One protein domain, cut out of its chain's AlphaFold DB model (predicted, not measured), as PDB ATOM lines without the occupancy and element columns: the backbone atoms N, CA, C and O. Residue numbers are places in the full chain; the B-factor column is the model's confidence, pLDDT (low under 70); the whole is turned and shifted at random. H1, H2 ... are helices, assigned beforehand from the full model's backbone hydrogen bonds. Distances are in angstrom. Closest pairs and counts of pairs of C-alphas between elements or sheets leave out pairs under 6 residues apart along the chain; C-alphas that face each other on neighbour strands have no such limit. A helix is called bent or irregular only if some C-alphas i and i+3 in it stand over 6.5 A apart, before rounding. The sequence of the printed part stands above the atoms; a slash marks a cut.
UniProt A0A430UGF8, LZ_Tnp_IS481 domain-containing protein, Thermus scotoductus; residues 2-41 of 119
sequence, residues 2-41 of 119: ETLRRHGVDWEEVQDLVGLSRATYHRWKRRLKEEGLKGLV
ATOM      1  N   GLU A   2     184.700  81.006 126.376       79.62
ATOM      2  CA  GLU A   2     185.536  81.386 127.534       79.62
ATOM      3  C   GLU A   2     184.937  82.548 128.346       79.62
ATOM      4  O   GLU A   2     184.994  82.538 129.569       79.62
ATOM      5  N   THR A   3     184.288  83.499 127.671       84.62
ATOM      6  CA  THR A   3     183.506  84.582 128.286       84.62
ATOM      7  C   THR A   3     182.351  84.042 129.131       84.62
ATOM      8  O   THR A   3     182.301  84.306 130.323       84.62
ATOM      9  N   LEU A   4     181.490  83.195 128.558       83.06
ATOM     10  CA  LEU A   4     180.381  82.542 129.271       83.06
ATOM     11  C   LEU A   4     180.871  81.725 130.478       83.06
ATOM     12  O   LEU A   4     180.283  81.776 131.552       83.06
ATOM     13  N   ARG A   5     182.014  81.040 130.341       83.62
ATOM     14  CA  ARG A   5     182.648  80.308 131.446       83.62
ATOM     15  C   ARG A   5     183.174  81.222 132.553       83.62
ATOM     16  O   ARG A   5     183.103  80.833 133.713       83.62
ATOM     17  N   ARG A   6     183.682  82.416 132.228       86.00
ATOM     18  CA  ARG A   6     184.074  83.429 133.231       86.00
ATOM     19  C   ARG A   6     182.874  83.974 134.002       86.00
ATOM     20  O   ARG A   6     183.024  84.304 135.169       86.00
ATOM     21  N   HIS A   7     181.700  83.999 133.378       88.12
ATOM     22  CA  HIS A   7     180.435  84.342 134.029       88.12
ATOM     23  C   HIS A   7     179.800  83.169 134.800       88.12
ATOM     24  O   HIS A   7     178.685  83.301 135.285       88.12
ATOM     25  N   GLY A   8     180.493  82.030 134.936       88.62
ATOM     26  CA  GLY A   8     180.039  80.900 135.753       88.62
ATOM     27  C   GLY A   8     179.039  79.956 135.079       88.62
ATOM     28  O   GLY A   8     178.600  79.007 135.719       88.62
ATOM     29  N   VAL A   9     178.716  80.158 133.798       87.19
ATOM     30  CA  VAL A   9     177.734  79.340 133.065       87.19
ATOM     31  C   VAL A   9     178.231  77.898 132.906       87.19
ATOM     32  O   VAL A   9     179.406  77.667 132.573       87.19
ATOM     33  N   ASP A  10     177.356  76.914 133.136       88.50
ATOM     34  CA  ASP A  10     177.704  75.495 133.027       88.50
ATOM     35  C   ASP A  10     178.017  75.072 131.580       88.50
ATOM     36  O   ASP A  10     177.608  75.697 130.605       88.50
ATOM     37  N   TRP A  11     178.796  73.999 131.423       82.75
ATOM     38  CA  TRP A  11     179.144  73.473 130.106       82.75
ATOM     39  C   TRP A  11     177.946  72.977 129.303       82.75
ATOM     40  O   TRP A  11     178.029  73.006 128.079       82.75
ATOM     41  N   GLU A  12     176.899  72.472 129.948       87.56
ATOM     42  CA  GLU A  12     175.690  71.987 129.274       87.56
ATOM     43  C   GLU A  12     174.980  73.161 128.584       87.56
ATOM     44  O   GLU A  12     174.864  73.193 127.363       87.56
ATOM     45  N   GLU A  13     174.728  74.228 129.336       86.62
ATOM     46  CA  GLU A  13     174.113  75.459 128.836       86.62
ATOM     47  C   GLU A  13     174.979  76.182 127.786       86.62
ATOM     48  O   GLU A  13     174.486  76.655 126.763       86.62
ATOM     49  N   VAL A  14     176.306  76.214 127.963       88.00
ATOM     50  CA  VAL A  14     177.224  76.775 126.953       88.00
ATOM     51  C   VAL A  14     177.201  75.978 125.645       88.00
ATOM     52  O   VAL A  14     177.403  76.560 124.574       88.00
ATOM     53  N   GLN A  15     177.008  74.658 125.712       89.94
ATOM     54  CA  GLN A  15     176.904  73.815 124.521       89.94
ATOM     55  C   GLN A  15     175.604  74.093 123.771       89.94
ATOM     56  O   GLN A  15     175.665  74.251 122.553       89.94
ATOM     57  N   ASP A  16     174.489  74.231 124.486       89.12
ATOM     58  CA  ASP A  16     173.180  74.521 123.896       89.12
ATOM     59  C   ASP A  16     173.146  75.909 123.244       89.12
ATOM     60  O   ASP A  16     172.710  76.055 122.104       89.12
ATOM     61  N   LEU A  17     173.701  76.925 123.912       89.81
ATOM     62  CA  LEU A  17     173.726  78.301 123.403       89.81
ATOM     63  C   LEU A  17     174.612  78.481 122.163       89.81
ATOM     64  O   LEU A  17     174.308  79.288 121.288       89.81
ATOM     65  N   VAL A  18     175.755  77.791 122.105       87.56
ATOM     66  CA  VAL A  18     176.769  78.001 121.054       87.56
ATOM     67  C   VAL A  18     176.707  76.922 119.965       87.56
ATOM     68  O   VAL A  18     177.277  77.099 118.889       87.56
ATOM     69  N   GLY A  19     176.060  75.786 120.232       89.38
ATOM     70  CA  GLY A  19     175.960  74.657 119.303       89.38
ATOM     71  C   GLY A  19     177.284  73.922 119.060       89.38
ATOM     72  O   GLY A  19     177.433  73.196 118.076       89.38
ATOM     73  N   LEU A  20     178.286  74.108 119.924       87.62
ATOM     74  CA  LEU A  20     179.591  73.453 119.811       87.62
ATOM     75  C   LEU A  20     179.837  72.564 121.022       87.62
ATOM     76  O   LEU A  20     179.727  73.002 122.160       87.62
ATOM     77  N   SER A  21     180.282  71.330 120.788       89.38
ATOM     78  CA  SER A  21     180.663  70.447 121.891       89.38
ATOM     79  C   SER A  21     181.937  70.924 122.596       89.38
ATOM     80  O   SER A  21     182.869  71.458 121.973       89.38
ATOM     81  N   ARG A  22     182.037  70.628 123.899       88.38
ATOM     82  CA  ARG A  22     183.230  70.907 124.723       88.38
ATOM     83  C   ARG A  22     184.521  70.377 124.084       88.38
ATOM     84  O   ARG A  22     185.556  71.047 124.093       88.38
ATOM     85  N   ALA A  23     184.465  69.181 123.496       92.25
ATOM     86  CA  ALA A  23     185.608  68.562 122.826       92.25
ATOM     87  C   ALA A  23     186.077  69.372 121.608       92.25
ATOM     88  O   ALA A  23     187.279  69.521 121.379       92.25
ATOM     89  N   THR A  24     185.149  69.909 120.816       91.00
ATOM     90  CA  THR A  24     185.479  70.743 119.654       91.00
ATOM     91  C   THR A  24     186.125  72.053 120.084       91.00
ATOM     92  O   THR A  24     187.183  72.387 119.552       91.00
ATOM     93  N   TYR A  25     185.588  72.709 121.116       91.75
ATOM     94  CA  TYR A  25     186.188  73.916 121.683       91.75
ATOM     95  C   TYR A  25     187.642  73.691 122.129       91.75
ATOM     96  O   TYR A  25     188.536  74.414 121.686       91.75
ATOM     97  N   HIS A  26     187.924  72.663 122.937       91.44
ATOM     98  CA  HIS A  26     189.295  72.418 123.403       91.44
ATOM     99  C   HIS A  26     190.251  72.036 122.265       91.44
ATOM    100  O   HIS A  26     191.401  72.479 122.255       91.44
ATOM    101  N   ARG A  27     189.783  71.265 121.271       92.44
ATOM    102  CA  ARG A  27     190.575  70.957 120.069       92.44
ATOM    103  C   ARG A  27     190.936  72.227 119.298       92.44
ATOM    104  O   ARG A  27     192.081  72.359 118.877       92.44
ATOM    105  N   TRP A  28     189.990  73.149 119.128       92.62
ATOM    106  CA  TRP A  28     190.219  74.418 118.433       92.62
ATOM    107  C   TRP A  28     191.119  75.358 119.232       92.62
ATOM    108  O   TRP A  28     192.063  75.896 118.665       92.62
ATOM    109  N   LYS A  29     190.914  75.477 120.552       93.12
ATOM    110  CA  LYS A  29     191.775  76.268 121.448       93.12
ATOM    111  C   LYS A  29     193.233  75.817 121.374       93.12
ATOM    112  O   LYS A  29     194.130  76.648 121.268       93.12
ATOM    113  N   ARG A  30     193.468  74.500 121.379       94.19
ATOM    114  CA  ARG A  30     194.813  73.934 121.229       94.19
ATOM    115  C   ARG A  30     195.426  74.280 119.869       94.19
ATOM    116  O   ARG A  30     196.541  74.785 119.831       94.19
ATOM    117  N   ARG A  31     194.687  74.085 118.769       93.88
ATOM    118  CA  ARG A  31     195.171  74.417 117.414       93.88
ATOM    119  C   ARG A  31     195.474  75.901 117.238       93.88
ATOM    120  O   ARG A  31     196.472  76.230 116.614       93.88
ATOM    121  N   LEU A  32     194.642  76.777 117.800       94.25
ATOM    122  CA  LEU A  32     194.861  78.220 117.761       94.25
ATOM    123  C   LEU A  32     196.141  78.613 118.510       94.25
ATOM    124  O   LEU A  32     196.879  79.470 118.040       94.25
ATOM    125  N   LYS A  33     196.433  77.964 119.646       94.56
ATOM    126  CA  LYS A  33     197.672  78.195 120.404       94.56
ATOM    127  C   LYS A  33     198.919  77.686 119.668       94.56
ATOM    128  O   LYS A  33     199.948  78.342 119.715       94.56
ATOM    129  N   GLU A  34     198.834  76.520 119.029       95.12
ATOM    130  CA  GLU A  34     199.976  75.864 118.368       95.12
ATOM    131  C   GLU A  34     200.291  76.456 116.984       95.12
ATOM    132  O   GLU A  34     201.454  76.592 116.619       95.12
ATOM    133  N   GLU A  35     199.269  76.791 116.196       92.38
ATOM    134  CA  GLU A  35     199.411  77.119 114.768       92.38
ATOM    135  C   GLU A  35     198.806  78.487 114.400       92.38
ATOM    136  O   GLU A  35     198.796  78.876 113.228       92.38
ATOM    137  N   GLY A  36     198.263  79.222 115.377       93.69
ATOM    138  CA  GLY A  36     197.562  80.482 115.144       93.69
ATOM    139  C   GLY A  36     196.286  80.295 114.319       93.69
ATOM    140  O   GLY A  36     195.645  79.240 114.334       93.69
ATOM    141  N   LEU A  37     195.913  81.325 113.555       91.56
ATOM    142  CA  LEU A  37     194.711  81.305 112.709       91.56
ATOM    143  C   LEU A  37     194.748  80.190 111.648       91.56
ATOM    144  O   LEU A  37     193.707  79.624 111.312       91.56
ATOM    145  N   LYS A  38     195.944  79.804 111.180       89.88
ATOM    146  CA  LYS A  38     196.121  78.701 110.220       89.88
ATOM    147  C   LYS A  38     195.627  77.361 110.780       89.88
ATOM    148  O   LYS A  38     195.140  76.529 110.020       89.88
ATOM    149  N   GLY A  39     195.682  77.169 112.099       89.06
ATOM    150  CA  GLY A  39     195.230  75.942 112.757       89.06
ATOM    151  C   GLY A  39     193.715  75.727 112.751       89.06
ATOM    152  O   GLY A  39     193.258  74.594 112.940       89.06
ATOM    153  N   LEU A  40     192.931  76.785 112.525       91.12
ATOM    154  CA  LEU A  40     191.471  76.710 112.422       91.12
ATOM    155  C   LEU A  40     190.994  76.367 111.006       91.12
ATOM    156  O   LEU A  40     189.851  75.940 110.838       91.12
ATOM    157  N   VAL A  41     191.866  76.480 110.002       91.69
ATOM    158  CA  VAL A  41     191.542  76.100 108.625       91.69
ATOM    159  C   VAL A  41     191.308  74.581 108.554       91.69
ATOM    160  O   VAL A  41     192.096  73.803 109.113       91.69
TER     161      VAL A  41
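AT A GLANCE: This is residues 2 to 41 of the 119 residues of the protein "LZ_Tnp_IS481 domain-containing protein" of Thermus scotoductus (UniProt A0A430UGF8). One long helix, H3, leads away from two short helices, H1 and H2, that lie at the other end of a loose, open model; near residue 34, at its far end, H3 turns sharply in a kink, and its last residues fold back. Contacts between the three helices are few, and residues 33 to 38, in H3, stick out free. The printed part has 40 residues, with three named helices in the order H1, H2, H3 and no named strand, and the class is all helix. The whole is loose, with a radius of gyration of the C-alphas of 11.3 A, and elongated, with spans of 29 by 18 by 12 A.

HOW THE PARTS SIT: H3, residues 22 to 40, is the longest helix and has a kink of 121 degrees near residue 34. It is irregular: C-alphas 34 and 37 are 9.5 A apart, and its line is a rough one. H2, residues 11 to 18, is close to H3 but not clearly touching, with 2 pairs of C-alphas within 8 A; the closest C-alphas are those of Gln 15 and Arg 22, 7.0 A apart. The lines of H2 and H3 stand at a steep tilt of 59 degrees, and the two run the same way. H1, residues 2 to 6, and H2 only just touch, with 3 pairs of C-alphas within 8 A, and they touch only at the corner by their link. Their closest C-alphas are those of Leu 4 and Val 14, 7.0 A apart. H1 and H3 are apart. Every O i to N i+4 pair is within hydrogen-bond range in H1 and H2, and 11 of 15 are in H3.

IN THESE COORDINATES: H3 measures 15.9 A from its first to its last C-alpha, beginning at C-alpha 22 at (183.230, 70.907, 124.723) and ending at C-alpha 40 at (191.471, 76.710, 112.422). H2 measures 10.4 A from C-alpha 11 to C-alpha 18. H1 measures 6.2 A from C-alpha 2, at (185.536, 81.386, 127.534), to C-alpha 6.

THE WHOLE: The two C-alphas farthest apart are those of Gly 8 and Lys 38, at 30.3 A, while the first and last printed C-alphas, of Glu 2 and Val 41, are 20.5 A apart. The links from H1 to H2 and from H2 to H3 are both tight, with 4 and 3 residues between the helices. The printed part has no cut. Its mean pLDDT is 89.5, and no printed residue is under 70.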